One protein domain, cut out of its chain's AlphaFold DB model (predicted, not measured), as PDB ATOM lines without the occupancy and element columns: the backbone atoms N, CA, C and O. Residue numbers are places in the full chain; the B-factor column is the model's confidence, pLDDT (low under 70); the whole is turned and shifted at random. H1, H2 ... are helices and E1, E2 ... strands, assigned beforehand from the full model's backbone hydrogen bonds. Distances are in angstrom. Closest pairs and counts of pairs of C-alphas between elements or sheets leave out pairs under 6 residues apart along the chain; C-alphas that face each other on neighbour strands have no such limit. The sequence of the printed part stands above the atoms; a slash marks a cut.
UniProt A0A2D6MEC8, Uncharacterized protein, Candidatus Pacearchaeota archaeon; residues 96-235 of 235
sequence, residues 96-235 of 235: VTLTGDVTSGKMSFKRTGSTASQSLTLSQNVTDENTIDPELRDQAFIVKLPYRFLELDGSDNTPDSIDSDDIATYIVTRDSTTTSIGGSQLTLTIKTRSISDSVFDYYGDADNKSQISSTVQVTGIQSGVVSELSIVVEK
ATOM      1  N   VAL A  96     169.467 111.850 109.923       87.88
ATOM      2  CA  VAL A  96     170.875 111.967 109.573       87.88
ATOM      3  C   VAL A  96     171.478 110.578 109.442       87.88
ATOM      4  O   VAL A  96     171.228 109.696 110.260       87.88
ATOM      5  N   THR A  97     172.261 110.385 108.388       87.81
ATOM      6  CA  THR A  97     173.010 109.159 108.126       87.81
ATOM      7  C   THR A  97     174.499 109.454 108.201       87.81
ATOM      8  O   THR A  97     174.976 110.390 107.560       87.81
ATOM      9  N   LEU A  98     175.225 108.643 108.965       86.00
ATOM     10  CA  LEU A  98     176.681 108.680 109.059       86.00
ATOM     11  C   LEU A  98     177.273 107.685 108.057       86.00
ATOM     12  O   LEU A  98     176.865 106.525 108.010       86.00
ATOM     13  N   THR A  99     178.245 108.134 107.275       84.75
ATOM     14  CA  THR A  99     179.011 107.319 106.322       84.75
ATOM     15  C   THR A  99     180.498 107.631 106.475       84.75
ATOM     16  O   THR A  99     180.848 108.736 106.872       84.75
ATOM     17  N   GLY A 100     181.387 106.674 106.216       82.81
ATOM     18  CA  GLY A 100     182.835 106.857 106.391       82.81
ATOM     19  C   GLY A 100     183.510 105.598 106.918       82.81
ATOM     20  O   GLY A 100     182.999 104.495 106.714       82.81
ATOM     21  N   ASP A 101     184.615 105.772 107.643       82.38
ATOM     22  CA  ASP A 101     185.441 104.693 108.215       82.38
ATOM     23  C   ASP A 101     184.800 104.036 109.463       82.38
ATOM     24  O   ASP A 101     185.448 103.749 110.469       82.38
ATOM     25  N   VAL A 102     183.484 103.813 109.424       81.44
ATOM     26  CA  VAL A 102     182.698 103.245 110.525       81.44
ATOM     27  C   VAL A 102     182.482 101.753 110.286       81.44
ATOM     28  O   VAL A 102     181.806 101.353 109.339       81.44
ATOM     29  N   THR A 103     183.003 100.913 111.180       80.62
ATOM     30  CA  THR A 103     182.810  99.455 111.153       80.62
ATOM     31  C   THR A 103     181.935  99.033 112.331       80.62
ATOM     32  O   THR A 103     182.263  99.293 113.485       80.62
ATOM     33  N   SER A 104     180.800  98.378 112.062       79.81
ATOM     34  CA  SER A 104     179.864  97.898 113.101       79.81
ATOM     35  C   SER A 104     179.384  98.988 114.077       79.81
ATOM     36  O   SER A 104     179.228  98.737 115.270       79.81
ATOM     37  N   GLY A 105     179.173 100.213 113.578       79.25
ATOM     38  CA  GLY A 105     178.735 101.355 114.393       79.25
ATOM     39  C   GLY A 105     179.823 101.946 115.296       79.25
ATOM     40  O   GLY A 105     179.509 102.744 116.176       79.25
ATOM     41  N   LYS A 106     181.087 101.556 115.093       85.25
ATOM     42  CA  LYS A 106     182.245 102.088 115.811       85.25
ATOM     43  C   LYS A 106     183.287 102.617 114.836       85.25
ATOM     44  O   LYS A 106     183.483 102.053 113.762       85.25
ATOM     45  N   MET A 107     183.977 103.673 115.236       88.25
ATOM     46  CA  MET A 107     185.134 104.200 114.519       88.25
ATOM     47  C   MET A 107     186.394 103.964 115.358       88.25
ATOM     48  O   MET A 107     186.438 104.329 116.534       88.25
ATOM     49  N   SER A 108     187.389 103.286 114.788       89.19
ATOM     50  CA  SER A 108     188.565 102.805 115.525       89.19
ATOM     51  C   SER A 108     189.827 103.531 115.087       89.19
ATOM     52  O   SER A 108     190.294 103.325 113.969       89.19
ATOM     53  N   PHE A 109     190.424 104.315 115.971       90.06
ATOM     54  CA  PHE A 109     191.654 105.045 115.712       90.06
ATOM     55  C   PHE A 109     192.868 104.317 116.273       90.06
ATOM     56  O   PHE A 109     192.777 103.651 117.300       90.06
ATOM     57  N   LYS A 110     194.033 104.508 115.652       88.88
ATOM     58  CA  LYS A 110     195.321 104.136 116.254       88.88
ATOM     59  C   LYS A 110     196.078 105.369 116.711       88.88
ATOM     60  O   LYS A 110     195.893 106.459 116.171       88.88
ATOM     61  N   ARG A 111     196.987 105.195 117.667       83.81
ATOM     62  CA  ARG A 111     197.891 106.267 118.095       83.81
ATOM     63  C   ARG A 111     198.781 106.793 116.964       83.81
ATOM     64  O   ARG A 111     199.093 107.977 116.937       83.81
ATOM     65  N   THR A 112     199.226 105.931 116.049       80.06
ATOM     66  CA  THR A 112     200.082 106.310 114.916       80.06
ATOM     67  C   THR A 112     199.700 105.558 113.638       80.06
ATOM     68  O   THR A 112     199.059 104.507 113.675       80.06
ATOM     69  N   GLY A 113     200.115 106.094 112.487       80.12
ATOM     70  CA  GLY A 113     199.928 105.467 111.175       80.12
ATOM     71  C   GLY A 113     198.669 105.925 110.434       80.12
ATOM     72  O   GLY A 113     198.046 106.919 110.788       80.12
ATOM     73  N   SER A 114     198.300 105.194 109.378       72.69
ATOM     74  CA  SER A 114     197.227 105.595 108.450       72.69
ATOM     75  C   SER A 114     195.834 105.663 109.083       72.69
ATOM     76  O   SER A 114     194.965 106.317 108.527       72.69
ATOM     77  N   THR A 115     195.610 104.996 110.217       82.88
ATOM     78  CA  THR A 115     194.335 105.001 110.957       82.88
ATOM     79  C   THR A 115     194.366 105.937 112.168       82.88
ATOM     80  O   THR A 115     193.491 105.855 113.024       82.88
ATOM     81  N   ALA A 116     195.386 106.795 112.280       86.12
ATOM     82  CA  ALA A 116     195.414 107.877 113.263       86.12
ATOM     83  C   ALA A 116     194.503 109.046 112.860       86.12
ATOM     84  O   ALA A 116     194.106 109.834 113.707       86.12
ATOM     85  N   SER A 117     194.136 109.133 111.582       89.00
ATOM     86  CA  SER A 117     193.148 110.072 111.064       89.00
ATOM     87  C   SER A 117     192.091 109.309 110.273       89.00
ATOM     88  O   SER A 117     192.436 108.386 109.533       89.00
ATOM     89  N   GLN A 118     190.818 109.644 110.474       88.81
ATOM     90  CA  GLN A 118     189.679 109.011 109.806       88.81
ATOM     91  C   GLN A 118     188.636 110.039 109.409       88.81
ATOM     92  O   GLN A 118     188.492 111.081 110.052       88.81
ATOM     93  N   SER A 119     187.907 109.728 108.341       89.56
ATOM     94  CA  SER A 119     186.887 110.610 107.788       89.56
ATOM     95  C   SER A 119     185.482 110.133 108.149       89.56
ATOM     96  O   SER A 119     185.159 108.943 108.093       89.56
ATOM     97  N   LEU A 120     184.630 111.084 108.518       89.00
ATOM     98  CA  LEU A 120     183.232 110.882 108.855       89.00
ATOM     99  C   LEU A 120     182.385 111.869 108.066       89.00
ATOM    100  O   LEU A 120     182.487 113.073 108.260       89.00
ATOM    101  N   THR A 121     181.521 111.366 107.198       90.12
ATOM    102  CA  THR A 121     180.569 112.176 106.444       90.12
ATOM    103  C   THR A 121     179.169 112.004 107.010       90.12
ATOM    104  O   THR A 121     178.572 110.926 106.974       90.12
ATOM    105  N   LEU A 122     178.638 113.103 107.524       89.62
ATOM    106  CA  LEU A 122     177.261 113.272 107.938       89.62
ATOM    107  C   LEU A 122     176.426 113.693 106.727       89.62
ATOM    108  O   LEU A 122     176.797 114.610 105.997       89.62
ATOM    109  N   SER A 123     175.279 113.060 106.508       90.62
ATOM    110  CA  SER A 123     174.354 113.441 105.438       90.62
ATOM    111  C   SER A 123     172.932 113.535 105.960       90.62
ATOM    112  O   SER A 123     172.411 112.583 106.542       90.62
ATOM    113  N   GLN A 124     172.297 114.681 105.734       89.31
ATOM    114  CA  GLN A 124     170.902 114.896 106.083       89.31
ATOM    115  C   GLN A 124     169.986 114.340 104.988       89.31
ATOM    116  O   GLN A 124     170.111 114.693 103.812       89.31
ATOM    117  N   ASN A 125     169.047 113.487 105.387       88.50
ATOM    118  CA  ASN A 125     168.116 112.795 104.500       88.50
ATOM    119  C   ASN A 125     166.703 112.793 105.095       88.50
ATOM    120  O   ASN A 125     166.514 112.996 106.288       88.50
ATOM    121  N   VAL A 126     165.688 112.544 104.273       87.69
ATOM    122  CA  VAL A 126     164.300 112.377 104.725       87.69
ATOM    123  C   VAL A 126     163.679 111.190 103.996       87.69
ATOM    124  O   VAL A 126     163.941 110.971 102.816       87.69
ATOM    125  N   THR A 127     162.897 110.386 104.713       82.69
ATOM    126  CA  THR A 127     162.285 109.171 104.161       82.69
ATOM    127  C   THR A 127     160.969 109.505 103.461       82.69
ATOM    128  O   THR A 127     160.120 110.188 104.033       82.69
ATOM    129  N   ASP A 128     160.780 108.985 102.247       79.19
ATOM    130  CA  ASP A 128     159.599 109.165 101.380       79.19
ATOM    131  C   ASP A 128     159.199 110.626 101.107       79.19
ATOM    132  O   ASP A 128     158.020 110.919 100.927       79.19
ATOM    133  N   GLU A 129     160.162 111.545 101.087       80.38
ATOM    134  CA  GLU A 129     159.953 112.938 100.688       80.38
ATOM    135  C   GLU A 129     161.022 113.351  99.677       80.38
ATOM    136  O   GLU A 129     162.159 112.881  99.721       80.38
ATOM    137  N   ASN A 130     160.656 114.251  98.764       79.69
ATOM    138  CA  ASN A 130     161.535 114.658  97.663       79.69
ATOM    139  C   ASN A 130     162.413 115.867  97.997       79.69
ATOM    140  O   ASN A 130     163.364 116.145  97.270       79.69
ATOM    141  N   THR A 131     162.109 116.590  99.080       84.06
ATOM    142  CA  THR A 131     162.878 117.764  99.517       84.06
ATOM    143  C   THR A 131     162.809 117.957 101.026       84.06
ATOM    144  O   THR A 131     161.742 117.800 101.614       84.06
ATOM    145  N   ILE A 132     163.911 118.395 101.639       84.94
ATOM    146  CA  ILE A 132     163.923 118.863 103.035       84.94
ATOM    147  C   ILE A 132     163.490 120.333 103.080       84.94
ATOM    148  O   ILE A 132     163.942 121.132 102.251       84.94
ATOM    149  N   ASP A 133     162.637 120.690 104.044       85.75
ATOM    150  CA  ASP A 133     162.204 122.072 104.277       85.75
ATOM    151  C   ASP A 133     163.419 122.991 104.525       85.75
ATOM    152  O   ASP A 133     164.301 122.618 105.304       85.75
ATOM    153  N   PRO A 134     163.516 124.167 103.874       86.12
ATOM    154  CA  PRO A 134     164.624 125.098 104.074       86.12
ATOM    155  C   PRO A 134     164.907 125.467 105.536       86.12
ATOM    156  O   PRO A 134     166.074 125.660 105.870       86.12
ATOM    157  N   GLU A 135     163.891 125.524 106.407       87.31
ATOM    158  CA  GLU A 135     164.068 125.829 107.838       87.31
ATOM    159  C   GLU A 135     164.795 124.712 108.600       87.31
ATOM    160  O   GLU A 135     165.383 124.957 109.650       87.31
ATOM    161  N   LEU A 136     164.793 123.491 108.059       87.94
ATOM    162  CA  LEU A 136     165.409 122.310 108.662       87.94
ATOM    163  C   LEU A 136     166.752 121.939 108.030       87.94
ATOM    164  O   LEU A 136     167.395 120.990 108.476       87.94
ATOM    165  N   ARG A 137     167.199 122.667 107.002       90.06
ATOM    166  CA  ARG A 137     168.506 122.438 106.372       90.06
ATOM    167  C   ARG A 137     169.607 123.055 107.218       90.06
ATOM    168  O   ARG A 137     169.752 124.279 107.272       90.06
ATOM    169  N   ASP A 138     170.426 122.200 107.819       90.38
ATOM    170  CA  ASP A 138     171.491 122.647 108.709       90.38
ATOM    171  C   ASP A 138     172.581 123.415 107.953       90.38
ATOM    172  O   ASP A 138     173.133 122.911 106.980       90.38
ATOM    173  N   GLN A 139     172.911 124.635 108.374       90.75
ATOM    174  CA  GLN A 139     174.022 125.407 107.785       90.75
ATOM    175  C   GLN A 139     175.341 125.173 108.521       90.75
ATOM    176  O   GLN A 139     176.417 125.316 107.943       90.75
ATOM    177  N   ALA A 140     175.245 124.807 109.793       91.31
ATOM    178  CA  ALA A 140     176.373 124.480 110.638       91.31
ATOM    179  C   ALA A 140     175.964 123.408 111.649       91.31
ATOM    180  O   ALA A 140     174.781 123.228 111.959       91.31
ATOM    181  N   PHE A 141     176.967 122.707 112.152       91.50
ATOM    182  CA  PHE A 141     176.834 121.583 113.056       91.50
ATOM    183  C   PHE A 141     177.702 121.811 114.286       91.50
ATOM    184  O   PHE A 141     178.808 122.339 114.195       91.50
ATOM    185  N   ILE A 142     177.193 121.392 115.437       92.06
ATOM    186  CA  ILE A 142     177.946 121.362 116.686       92.06
ATOM    187  C   ILE A 142     178.541 119.966 116.820       92.06
ATOM    188  O   ILE A 142     177.805 118.984 116.913       92.06
ATOM    189  N   VAL A 143     179.863 119.883 116.845       92.00
ATOM    190  CA  VAL A 143     180.616 118.641 117.012       92.00
ATOM    191  C   VAL A 143     181.239 118.642 118.401       92.00
ATOM    192  O   VAL A 143     181.937 119.583 118.769       92.00
ATOM    193  N   LYS A 144     180.995 117.588 119.178       92.38
ATOM    194  CA  LYS A 144     181.600 117.379 120.494       92.38
ATOM    195  C   LYS A 144     182.531 116.178 120.463       92.38
ATOM    196  O   LYS A 144     182.116 115.084 120.076       92.38
ATOM    197  N   LEU A 145     183.772 116.393 120.887       92.12
ATOM    198  CA  LEU A 145     184.840 115.394 120.893       92.12
ATOM    199  C   LEU A 145     185.560 115.375 122.246       92.12
ATOM    200  O   LEU A 145     185.710 116.429 122.865       92.12
ATOM    201  N   PRO A 146     186.091 114.222 122.682       91.56
ATOM    202  CA  PRO A 146     186.994 114.165 123.825       91.56
ATOM    203  C   PRO A 146     188.344 114.809 123.463       91.56
ATOM    204  O   PRO A 146     189.195 114.191 122.817       91.56
ATOM    205  N   TYR A 147     188.561 116.045 123.915       90.44
ATOM    206  CA  TYR A 147     189.704 116.896 123.559       90.44
ATOM    207  C   TYR A 147     191.063 116.290 123.926       90.44
ATOM    208  O   TYR A 147     192.104 116.618 123.350       90.44
ATOM    209  N   ARG A 148     191.077 115.407 124.923       89.25
ATOM    210  CA  ARG A 148     192.294 114.739 125.377       89.25
ATOM    211  C   ARG A 148     192.825 113.722 124.369       89.25
ATOM    212  O   ARG A 148     194.037 113.547 124.274       89.25
ATOM    213  N   PHE A 149     191.934 113.059 123.635       89.75
ATOM    214  CA  PHE A 149     192.289 111.937 122.762       89.75
ATOM    215  C   PHE A 149     192.178 112.293 121.285       89.75
ATOM    216  O   PHE A 149     192.969 111.796 120.485       89.75
ATOM    217  N   LEU A 150     191.225 113.154 120.929       90.38
ATOM    218  CA  LEU A 150     190.891 113.477 119.551       90.38
ATOM    219  C   LEU A 150     190.837 114.984 119.323       90.38
ATOM    220  O   LEU A 150     190.495 115.764 120.211       90.38
ATOM    221  N   GLU A 151     191.132 115.374 118.093       90.75
ATOM    222  CA  GLU A 151     190.965 116.731 117.581       90.75
ATOM    223  C   GLU A 151     190.485 116.668 116.118       90.75
ATOM    224  O   GLU A 151     190.605 115.629 115.460       90.75
ATOM    225  N   LEU A 152     189.883 117.749 115.615       89.38
ATOM    226  CA  LEU A 152     189.487 117.836 114.204       89.38
ATOM    227  C   LEU A 152     190.708 118.159 113.339       89.38
ATOM    228  O   LEU A 152     191.527 118.992 113.694       89.38
ATOM    229  N   ASP A 153     190.860 117.528 112.183       84.12
ATOM    230  CA  ASP A 153     191.919 117.872 111.235       84.12
ATOM    231  C   ASP A 153     191.394 118.832 110.163       84.12
ATOM    232  O   ASP A 153     190.355 118.581 109.556       84.12
ATOM    233  N   GLY A 154     192.101 119.946 109.937       73.88
ATOM    234  CA  GLY A 154     191.712 120.977 108.969       73.88
ATOM    235  C   GLY A 154     191.796 122.413 109.499       73.88
ATOM    236  O   GLY A 154     192.467 122.687 110.496       73.88
ATOM    237  N   SER A 155     191.120 123.341 108.808       59.06
ATOM    238  CA  SER A 155     191.028 124.763 109.187       59.06
ATOM    239  C   SER A 155     190.293 124.991 110.508       59.06
ATOM    240  O   SER A 155     190.549 125.989 111.176       59.06
ATOM    241  N   ASP A 156     189.448 124.038 110.902       64.19
ATOM    242  CA  ASP A 156     188.536 124.144 112.043       64.19
ATOM    243  C   ASP A 156     189.053 123.336 113.256       64.19
ATOM    244  O   ASP A 156     188.289 122.849 114.083       64.19
ATOM    245  N   ASN A 157     190.380 123.169 113.366       71.19
ATOM    246  CA  ASN A 157     191.038 122.395 114.433       71.19
ATOM    247  C   ASN A 157     191.039 123.112 115.804       71.19
ATOM    248  O   ASN A 157     191.491 122.560 116.804       71.19
ATOM    249  N   THR A 158     190.568 124.356 115.899       82.81
ATOM    250  CA  THR A 158     190.482 125.060 117.186       82.81
ATOM    251  C   THR A 158     189.089 124.896 117.794       82.81
ATOM    252  O   THR A 158     188.130 125.360 117.181       82.81
ATOM    253  N   PRO A 159     188.959 124.293 118.992       87.25
ATOM    254  CA  PRO A 159     187.684 124.252 119.702       87.25
ATOM    255  C   PRO A 159     187.174 125.659 120.015       87.25
ATOM    256  O   PRO A 159     187.949 126.507 120.460       87.25
ATOM    257  N   ASP A 160     185.866 125.880 119.888       88.81
ATOM    258  CA  ASP A 160     185.210 127.110 120.347       88.81
ATOM    259  C   ASP A 160     185.166 127.179 121.879       88.81
ATOM    260  O   ASP A 160     185.287 128.244 122.485       88.81
ATOM    261  N   SER A 161     184.994 126.023 122.523       89.31
ATOM    262  CA  SER A 161     185.012 125.896 123.979       89.31
ATOM    263  C   SER A 161     185.417 124.491 124.407       89.31
ATOM    264  O   SER A 161     185.104 123.517 123.720       89.31
ATOM    265  N   ILE A 162     186.050 124.387 125.573       88.94
ATOM    266  CA  ILE A 162     186.388 123.121 126.224       88.94
ATOM    267  C   ILE A 162     185.750 123.141 127.612       88.94
ATOM    268  O   ILE A 162     185.943 124.099 128.361       88.94
ATOM    269  N   ASP A 163     184.964 122.113 127.919       85.12
ATOM    270  CA  ASP A 163     184.298 121.973 129.218       85.12
ATOM    271  C   ASP A 163     185.238 121.385 130.290       85.12
ATOM    272  O   ASP A 163     186.326 120.900 129.974       85.12
ATOM    273  N   SER A 164     184.824 121.385 131.561       80.25
ATOM    274  CA  SER A 164     185.596 120.822 132.681       80.25
ATOM    275  C   SER A 164     185.896 119.328 132.539       80.25
ATOM    276  O   SER A 164     186.868 118.846 133.116       80.25
ATOM    277  N   ASP A 165     185.087 118.618 131.753       83.81
ATOM    278  CA  ASP A 165     185.249 117.192 131.455       83.81
ATOM    279  C   ASP A 165     186.138 116.935 130.218       83.81
ATOM    280  O   ASP A 165     186.150 115.832 129.674       83.81
ATOM    281  N   ASP A 166     186.877 117.947 129.746       88.31
ATOM    282  CA  ASP A 166     187.712 117.899 128.535       88.31
ATOM    283  C   ASP A 166     186.938 117.513 127.262       88.31
ATOM    284  O   ASP A 166     187.474 116.892 126.339       88.31
ATOM    285  N   ILE A 167     185.666 117.904 127.175       90.38
ATOM    286  CA  ILE A 167     184.886 117.795 125.942       90.38
ATOM    287  C   ILE A 167     185.047 119.095 125.153       90.38
ATOM    288  O   ILE A 167     184.596 120.160 125.578       90.38
ATOM    289  N   ALA A 168     185.699 119.007 123.996       91.19
ATOM    290  CA  ALA A 168     185.821 120.108 123.052       91.19
ATOM    291  C   ALA A 168     184.550 120.217 122.209       91.19
ATOM    292  O   ALA A 168     184.077 119.222 121.658       91.19
ATOM    293  N   THR A 169     184.031 121.435 122.091       92.19
ATOM    294  CA  THR A 169     182.912 121.784 121.216       92.19
ATOM    295  C   THR A 169     183.433 122.593 120.034       92.19
ATOM    296  O   THR A 169     184.148 123.573 120.235       92.19
ATOM    297  N   TYR A 170     183.054 122.185 118.826       92.25
ATOM    298  CA  TYR A 170     183.391 122.838 117.563       92.25
ATOM    299  C   TYR A 170     182.106 123.187 116.813       92.25
ATOM    300  O   TYR A 170     181.187 122.367 116.742       92.25
ATOM    301  N   ILE A 171     182.045 124.377 116.230       91.62
ATOM    302  CA  ILE A 171     180.981 124.809 115.328       91.62
ATOM    303  C   ILE A 171     181.531 124.745 113.907       91.62
ATOM    304  O   ILE A 171     182.301 125.600 113.483       91.62
ATOM    305  N   VAL A 172     181.119 123.721 113.164       90.94
ATOM    306  CA  VAL A 172     181.630 123.447 111.818       90.94
ATOM    307  C   VAL A 172     180.556 123.769 110.789       90.94
ATOM    308  O   VAL A 172     179.405 123.343 110.918       90.94
ATOM    309  N   THR A 173     180.902 124.541 109.760       91.44
ATOM    310  CA  THR A 173     179.974 124.844 108.663       91.44
ATOM    311  C   THR A 173     179.801 123.640 107.748       91.44
ATOM    312  O   THR A 173     180.730 122.863 107.557       91.44
ATOM    313  N   ARG A 174     178.616 123.496 107.152       90.69
ATOM    314  CA  ARG A 174     178.342 122.425 106.187       90.69
ATOM    315  C   ARG A 174     179.264 122.483 104.961       90.69
ATOM    316  O   ARG A 174     179.750 123.553 104.585       90.69
ATOM    317  N   ASP A 175     179.361 121.363 104.256       88.88
ATOM    318  CA  ASP A 175     180.034 121.296 102.964       88.88
ATOM    319  C   ASP A 175     179.267 122.055 101.875       88.88
ATOM    320  O   ASP A 175     178.048 122.254 101.928       88.88
ATOM    321  N   SER A 176     179.988 122.426 100.815       84.75
ATOM    322  CA  SER A 176     179.385 123.016  99.611       84.75
ATOM    323  C   SER A 176     178.444 122.053  98.872       84.75
ATOM    324  O   SER A 176     177.544 122.492  98.153       84.75
ATOM    325  N   THR A 177     178.628 120.745  99.055       84.38
ATOM    326  CA  THR A 177     177.833 119.692  98.422       84.38
ATOM    327  C   THR A 177     176.588 119.352  99.233       84.38
ATOM    328  O   THR A 177     176.664 119.084 100.429       84.38
ATOM    329  N   THR A 178     175.438 119.239  98.574       85.50
ATOM    330  CA  THR A 178     174.176 118.796  99.192       85.50
ATOM    331  C   THR A 178     173.770 117.407  98.715       85.50
ATOM    332  O   THR A 178     174.144 116.992  97.618       85.50
ATOM    333  N   THR A 179     172.952 116.706  99.504       84.69
ATOM    334  CA  THR A 179     172.315 115.461  99.054       84.69
ATOM    335  C   THR A 179     171.362 115.740  97.885       84.69
ATOM    336  O   THR A 179     170.960 116.885  97.649       84.69
ATOM    337  N   SER A 180     170.961 114.704  97.143       79.50
ATOM    338  CA  SER A 180     170.031 114.822  96.003       79.50
ATOM    339  C   SER A 180     168.665 115.420  96.373       79.50
ATOM    340  O   SER A 180     167.970 115.950  95.513       79.50
ATOM    341  N   ILE A 181     168.311 115.370  97.659       82.44
ATOM    342  CA  ILE A 181     167.064 115.870  98.258       82.44
ATOM    343  C   ILE A 181     167.239 117.324  98.774       82.44
ATOM    344  O   ILE A 181     166.328 117.940  99.331       82.44
ATOM    345  N   GLY A 182     168.427 117.911  98.580       79.81
ATOM    346  CA  GLY A 182     168.780 119.254  99.043       79.81
ATOM    347  C   GLY A 182     169.160 119.327 100.524       79.81
ATOM    348  O   GLY A 182     169.179 120.424 101.082       79.81
ATOM    349  N   GLY A 183     169.444 118.185 101.156       85.38
ATOM    350  CA  GLY A 183     169.926 118.102 102.532       85.38
ATOM    351  C   GLY A 183     171.388 118.508 102.658       85.38
ATOM    352  O   GLY A 183     172.176 118.386 101.715       85.38
ATOM    353  N   SER A 184     171.750 119.011 103.830       89.94
ATOM    354  CA  SER A 184     173.127 119.403 104.122       89.94
ATOM    355  C   SER A 184     174.022 118.189 104.369       89.94
ATOM    356  O   SER A 184     173.576 117.168 104.897       89.94
ATOM    357  N   GLN A 185     175.290 118.312 103.982       91.00
ATOM    358  CA  GLN A 185     176.335 117.330 104.266       91.00
ATOM    359  C   GLN A 185     177.468 117.995 105.041       91.00
ATOM    360  O   GLN A 185     177.648 119.211 104.959       91.00
ATOM    361  N   LEU A 186     178.186 117.192 105.814       90.25
ATOM    362  CA  LEU A 186     179.356 117.618 106.563       90.25
ATOM    363  C   LEU A 186     180.367 116.476 106.593       90.25
ATOM    364  O   LEU A 186     180.103 115.444 107.211       90.25
ATOM    365  N   THR A 187     181.530 116.679 105.991       90.62
ATOM    366  CA  THR A 187     182.678 115.786 106.106       90.62
ATOM    367  C   THR A 187     183.629 116.305 107.179       90.62
ATOM    368  O   THR A 187     184.232 117.366 107.061       90.62
ATOM    369  N   LEU A 188     183.779 115.518 108.239       89.62
ATOM    370  CA  LEU A 188     184.711 115.740 109.334       89.62
ATOM    371  C   LEU A 188     185.896 114.798 109.176       89.62
ATOM    372  O   LEU A 188     185.718 113.586 109.062       89.62
ATOM    373  N   THR A 189     187.105 115.336 109.253       90.31
ATOM    374  CA  THR A 189     188.305 114.522 109.444       90.31
ATOM    375  C   THR A 189     188.679 114.601 110.913       90.31
ATOM    376  O   THR A 189     188.922 115.681 111.439       90.31
ATOM    377  N   ILE A 190     188.693 113.466 111.601       90.88
ATOM    378  CA  ILE A 190     189.036 113.375 113.020       90.88
ATOM    379  C   ILE A 190     190.416 112.739 113.116       90.88
ATOM    380  O   ILE A 190     190.693 111.758 112.425       90.88
ATOM    381  N   LYS A 191     191.290 113.274 113.969       90.88
ATOM    382  CA  LYS A 191     192.623 112.717 114.219       90.88
ATOM    383  C   LYS A 191     192.865 112.454 115.699       90.88
ATOM    384  O   LYS A 191     192.349 113.158 116.566       90.88
ATOM    385  N   THR A 192     193.679 111.443 115.984       90.81
ATOM    386  CA  THR A 192     194.205 111.197 117.324       90.81
ATOM    387  C   THR A 192     195.283 112.206 117.667       90.81
ATOM    388  O   THR A 192     196.153 112.538 116.860       90.81
ATOM    389  N   ARG A 193     195.229 112.696 118.902       89.19
ATOM    390  CA  ARG A 193     196.301 113.508 119.472       89.19
ATOM    391  C   ARG A 193     197.476 112.617 119.859       89.19
ATOM    392  O   ARG A 193     197.378 111.391 119.908       89.19
ATOM    393  N   SER A 194     198.598 113.242 120.190       84.94
ATOM    394  CA  SER A 194     199.750 112.538 120.752       84.94
ATOM    395  C   SER A 194     199.416 111.990 122.145       84.94
ATOM    396  O   SER A 194     199.476 112.717 123.135       84.94
ATOM    397  N   ILE A 195     199.064 110.705 122.219       87.31
ATOM    398  CA  ILE A 195     198.699 110.011 123.462       87.31
ATOM    399  C   ILE A 195     199.903 109.201 123.978       87.31
ATOM    400  O   ILE A 195     200.482 108.396 123.247       87.31
ATOM    401  N   SER A 196     200.296 109.388 125.240       86.81
ATOM    402  CA  SER A 196     201.355 108.593 125.884       86.81
ATOM    403  C   SER A 196     200.821 107.284 126.468       86.81
ATOM    404  O   SER A 196     199.636 107.154 126.761       86.81
ATOM    405  N   ASP A 197     201.712 106.322 126.715       85.56
ATOM    406  CA  ASP A 197     201.353 105.038 127.339       85.56
ATOM    407  C   ASP A 197     200.687 105.222 128.716       85.56
ATOM    408  O   ASP A 197     199.715 104.544 129.026       85.56
ATOM    409  N   SER A 198     201.119 106.219 129.493       87.88
ATOM    410  CA  SER A 198     200.522 106.548 130.795       87.88
ATOM    411  C   SER A 198     199.052 106.976 130.719       87.88
ATOM    412  O   SER A 198     198.299 106.790 131.674       87.88
ATOM    413  N   VAL A 199     198.626 107.558 129.593       86.50
ATOM    414  CA  VAL A 199     197.225 107.938 129.386       86.50
ATOM    415  C   VAL A 199     196.366 106.690 129.194       86.50
ATOM    416  O   VAL A 199     195.266 106.643 129.732       86.50
ATOM    417  N   PHE A 200     196.881 105.662 128.515       86.69
ATOM    418  CA  PHE A 200     196.217 104.361 128.391       86.69
ATOM    419  C   PHE A 200     196.130 103.623 129.735       86.69
ATOM    420  O   PHE A 200     195.097 103.039 130.048       86.69
ATOM    421  N   ASP A 201     197.152 103.720 130.585       86.56
ATOM    422  CA  ASP A 201     197.106 103.098 131.916       86.56
ATOM    423  C   ASP A 201     195.977 103.684 132.787       86.56
ATOM    424  O   ASP A 201     195.270 102.951 133.488       86.56
ATOM    425  N   TYR A 202     195.772 105.003 132.711       86.38
ATOM    426  CA  TYR A 202     194.762 105.697 133.510       86.38
ATOM    427  C   TYR A 202     193.363 105.661 132.877       86.38
ATOM    428  O   TYR A 202     192.394 105.328 133.556       86.38
ATOM    429  N   TYR A 203     193.251 106.002 131.590       86.38
ATOM    430  CA  TYR A 203     191.979 106.189 130.877       86.38
ATOM    431  C   TYR A 203     191.580 105.003 129.999       86.38
ATOM    432  O   TYR A 203     190.508 105.034 129.402       86.38
ATOM    433  N   GLY A 204     192.420 103.971 129.909       87.31
ATOM    434  CA  GLY A 204     192.086 102.753 129.189       87.31
ATOM    435  C   GLY A 204     190.922 102.011 129.833       87.31
ATOM    436  O   GLY A 204     190.748 102.030 131.063       87.31
ATOM    437  N   ASP A 205     190.161 101.326 128.989       89.06
ATOM    438  CA  ASP A 205     188.971 100.581 129.365       89.06
ATOM    439  C   ASP A 205     189.294  99.560 130.466       89.06
ATOM    440  O   ASP A 205     190.399  99.010 130.542       89.06
ATOM    441  N   ALA A 206     188.326  99.307 131.351       85.69
ATOM    442  CA  ALA A 206     188.513  98.403 132.488       85.69
ATOM    443  C   ALA A 206     188.918  96.986 132.043       85.69
ATOM    444  O   ALA A 206     189.781  96.373 132.672       85.69
ATOM    445  N   ASP A 207     188.346  96.518 130.931       86.75
ATOM    446  CA  ASP A 207     188.600  95.192 130.363       86.75
ATOM    447  C   ASP A 207     189.851  95.149 129.469       86.75
ATOM    448  O   ASP A 207     190.470  94.097 129.312       86.75
ATOM    449  N   ASN A 208     190.245  96.286 128.880       87.62
ATOM    450  CA  ASN A 208     191.398  96.379 127.989       87.62
ATOM    451  C   ASN A 208     192.082  97.749 128.081       87.62
ATOM    452  O   ASN A 208     191.729  98.695 127.382       87.62
ATOM    453  N   LYS A 209     193.166  97.815 128.857       86.81
ATOM    454  CA  LYS A 209     193.965  99.038 129.026       86.81
ATOM    455  C   LYS A 209     194.672  99.525 127.760       86.81
ATOM    456  O   LYS A 209     195.167 100.642 127.747       86.81
ATOM    457  N   SER A 210     194.711  98.732 126.688       87.44
ATOM    458  CA  SER A 210     195.271  99.161 125.395       87.44
ATOM    459  C   SER A 210     194.262  99.895 124.506       87.44
ATOM    460  O   SER A 210     194.607 100.266 123.382       87.44
ATOM    461  N   GLN A 211     193.026 100.074 124.977       89.88
ATOM    462  CA  GLN A 211     191.942 100.730 124.256       89.88
ATOM    463  C   GLN A 211     191.278 101.780 125.145       89.88
ATOM    464  O   GLN A 211     191.149 101.583 126.349       89.88
ATOM    465  N   ILE A 212     190.873 102.896 124.547       90.06
ATOM    466  CA  ILE A 212     190.086 103.947 125.198       90.06
ATOM    467  C   ILE A 212     188.789 104.090 124.410       90.06
ATOM    468  O   ILE A 212     188.812 104.522 123.253       90.06
ATOM    469  N   SER A 213     187.666 103.734 125.025       90.69
ATOM    470  CA  SER A 213     186.341 103.923 124.442       90.69
ATOM    471  C   SER A 213     185.784 105.304 124.784       90.69
ATOM    472  O   SER A 213     185.861 105.773 125.918       90.69
ATOM    473  N   SER A 214     185.196 105.975 123.798       90.56
ATOM    474  CA  SER A 214     184.523 107.260 123.998       90.56
ATOM    475  C   SER A 214     183.397 107.447 122.973       90.56
ATOM    476  O   SER A 214     183.088 106.535 122.201       90.56
ATOM    477  N   THR A 215     182.771 108.623 122.958       91.12
ATOM    478  CA  THR A 215     181.657 108.947 122.062       91.12
ATOM    479  C   THR A 215     181.880 110.308 121.420       91.12
ATOM    480  O   THR A 215     182.280 111.266 122.080       91.12
ATOM    481  N   VAL A 216     181.591 110.387 120.127       90.38
ATOM    482  CA  VAL A 216     181.511 111.631 119.362       90.38
ATOM    483  C   VAL A 216     180.048 111.960 119.145       90.38
ATOM    484  O   VAL A 216     179.276 111.092 118.745       90.38
ATOM    485  N   GLN A 217     179.675 113.212 119.383       91.88
ATOM    486  CA  GLN A 217     178.318 113.694 119.155       91.88
ATOM    487  C   GLN A 217     178.342 114.799 118.102       91.88
ATOM    488  O   GLN A 217     179.109 115.752 118.214       91.88
ATOM    489  N   VAL A 218     177.479 114.689 117.096       91.00
ATOM    490  CA  VAL A 218     177.271 115.713 116.069       91.00
ATOM    491  C   VAL A 218     175.811 116.143 116.106       91.00
ATOM    492  O   VAL A 218     174.917 115.304 116.062       91.00
ATOM    493  N   THR A 219     175.560 117.446 116.210       91.12
ATOM    494  CA  THR A 219     174.212 118.016 116.324       91.12
ATOM    495  C   THR A 219     173.966 119.065 115.247       91.12
ATOM    496  O   THR A 219     174.747 120.007 115.114       91.12
ATOM    497  N   GLY A 220     172.864 118.942 114.507       90.50
ATOM    498  CA  GLY A 220     172.391 119.980 113.586       90.50
ATOM    499  C   GLY A 220     171.853 121.198 114.340       90.50
ATOM    500  O   GLY A 220     171.047 121.055 115.261       90.50
ATOM    501  N   ILE A 221     172.300 122.407 113.987       88.94
ATOM    502  CA  ILE A 221     171.880 123.630 114.694       88.94
ATOM    503  C   ILE A 221     170.416 123.976 114.401       88.94
ATOM    504  O   ILE A 221     169.699 124.398 115.313       88.94
ATOM    505  N   GLN A 222     169.979 123.808 113.153       88.69
ATOM    506  CA  GLN A 222     168.624 124.129 112.709       88.69
ATOM    507  C   GLN A 222     167.676 122.949 112.934       88.69
ATOM    508  O   GLN A 222     166.614 123.111 113.532       88.69
ATOM    509  N   SER A 223     168.075 121.757 112.491       87.94
ATOM    510  CA  SER A 223     167.256 120.547 112.577       87.94
ATOM    511  C   SER A 223     167.199 119.948 113.977       87.94
ATOM    512  O   SER A 223     166.327 119.128 114.246       87.94
ATOM    513  N   GLY A 224     168.142 120.292 114.858       86.19
ATOM    514  CA  GLY A 224     168.252 119.704 116.192       86.19
ATOM    515  C   GLY A 224     168.564 118.204 116.199       86.19
ATOM    516  O   GLY A 224     168.570 117.611 117.274       86.19
ATOM    517  N   VAL A 225     168.820 117.583 115.041       88.38
ATOM    518  CA  VAL A 225     169.109 116.149 114.957       88.38
ATOM    519  C   VAL A 225     170.462 115.880 115.597       88.38
ATOM    520  O   VAL A 225     171.467 116.481 115.217       88.38
ATOM    521  N   VAL A 226     170.475 114.952 116.550       89.12
ATOM    522  CA  VAL A 226     171.681 114.492 117.238       89.12
ATOM    523  C   VAL A 226     172.067 113.126 116.685       89.12
ATOM    524  O   VAL A 226     171.239 112.221 116.587       89.12
ATOM    525  N   SER A 227     173.336 112.977 116.325       89.50
ATOM    526  CA  SER A 227     173.931 111.711 115.926       89.50
ATOM    527  C   SER A 227     175.128 111.418 116.818       89.50
ATOM    528  O   SER A 227     176.008 112.263 116.983       89.50
ATOM    529  N   GLU A 228     175.145 110.230 117.412       90.81
ATOM    530  CA  GLU A 228     176.208 109.781 118.305       90.81
ATOM    531  C   GLU A 228     176.921 108.583 117.693       90.81
ATOM    532  O   GLU A 228     176.291 107.658 117.176       90.81
ATOM    533  N   LEU A 229     178.248 108.609 117.754       90.25
ATOM    534  CA  LEU A 229     179.108 107.559 117.237       90.25
ATOM    535  C   LEU A 229     180.073 107.110 118.327       90.25
ATOM    536  O   LEU A 229     180.804 107.919 118.900       90.25
ATOM    537  N   SER A 230     180.106 105.806 118.585       91.06
ATOM    538  CA  SER A 230     181.104 105.222 119.474       91.06
ATOM    539  C   SER A 230     182.470 105.199 118.794       91.06
ATOM    540  O   SER A 230     182.613 104.766 117.650       91.06
ATOM    541  N   ILE A 231     183.486 105.623 119.527       90.81
ATOM    542  CA  ILE A 231     184.873 105.650 119.079       90.81
ATOM    543  C   ILE A 231     185.735 104.791 119.991       90.81
ATOM    544  O   ILE A 231     185.481 104.684 121.190       90.81
ATOM    545  N   VAL A 232     186.767 104.191 119.414       91.50
ATOM    546  CA  VAL A 232     187.774 103.425 120.150       91.50
ATOM    547  C   VAL A 232     189.139 103.915 119.711       91.50
ATOM    548  O   VAL A 232     189.422 103.942 118.517       91.50
ATOM    549  N   VAL A 233     189.987 104.303 120.656       90.50
ATOM    550  CA  VAL A 233     191.384 104.643 120.384       90.50
ATOM    551  C   VAL A 233     192.263 103.507 120.876       90.50
ATOM    552  O   VAL A 233     192.254 103.185 122.060       90.50
ATOM    553  N   GLU A 234     193.018 102.900 119.970       89.62
ATOM    554  CA  GLU A 234     193.956 101.818 120.245       89.62
ATOM    555  C   GLU A 234     195.400 102.337 120.306       89.62
ATOM    556  O   GLU A 234     195.769 103.308 119.631       89.62
ATOM    557  N   LYS A 235     196.213 101.668 121.125       84.94
ATOM    558  CA  LYS A 235     197.635 101.975 121.340       84.94
ATOM    559  C   LYS A 235     198.508 101.924 120.076       84.94
ATOM    560  O   LYS A 235     198.249 101.086 119.185       84.94
TER     561      LYS A 235
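AT A GLANCE: This is residues 96 to 235 of the 235 residues of an uncharacterized protein of Candidatus Pacearchaeota archaeon (UniProt A0A2D6MEC8). Two strongly twisted sheets lie face to face as an elongated sandwich, five strands, E2, E9, E8, E4 and E6, over four, E1, E3, E7 and E5, with the strands of the one at 17 degrees to those of the other. The short helix H1 sits at one end of the long axis, and the link of residues 126 to 139 reaches out at the other. The printed part has 140 residues with nine named strands and one named helix, in the order E1 E2 E3 E4 E5 E6 E7 H1 E8 E9, and its class is mostly strand. The larger sheet, E2 E9 E8 E4 E6, is mixed, with E2 parallel to E9; the other, E1 E3 E7 E5, is antiparallel. The whole is compact, with a radius of gyration of the C-alphas of 15.9 A, and spans 51 by 30 by 24 A.

IN THESE COORDINATES: In the larger sheet, E2 is residues 106 to 110, E9 residues 226 to 234, 25.8 A long, E8 residues 211 to 220, 29.4 A, E4 residues 140 to 146, 19.8 A, and E6 residues 167 to 173, 19.3 A. In the other sheet, E1 is residues 96 to 100, E3 residues 117 to 125, 26.0 A, E7 residues 185 to 192, 23.0 A, and E5 residues 150 to 152. H1 is residues 197 to 203. E1 begins at C-alpha 96 (170.875, 111.967, 109.573), and E9 ends at C-alpha 234 (193.956, 101.818, 120.245).

HOW THE PARTS SIT: E8 and E9 form a hairpin, with N 218 and O 227 2.8 A apart, within hydrogen-bond range. E2 is an edge strand parallel to E9, with N 109 and O 232 at 2.8 A. On the other side of E8 from E9 is E4, antiparallel, with N 142 and O 219 at 2.8 A; then comes the edge strand E6, with N 143 and O 170 at 2.8 A. In the second sheet E3 pairs with E1 through N 121 and O 99, 2.7 A, and with E7 through N 120 and O 188, 2.8 A; E7 pairs with E5 through N 191 and O 151, 2.9 A. The sheets' facing parts are 8.4 A centre to centre. Between them, the closest C-alphas of E2 and E7, Phe 109 and Thr 192, are 6.9 A apart, while E4 and E7 are near each other. H1 only grazes the larger sheet, with residues 199 to 203; the closest C-alphas of H1 and E8, Tyr 203 and Ile 212, are 6.4 A apart. In H1 every O i to N i+4 pair is within hydrogen-bond range.

THE WHOLE: The two C-alphas farthest apart, Asn 130 and Ser 198, are 51.8 A apart. The printed part has no cut and ends at Lys 235, the chain's last residue. The links E3 to E4, E5 to E6 and E6 to E7 are long. The mean pLDDT of the printed part is 87.0; residues 155 to 156 are under 70.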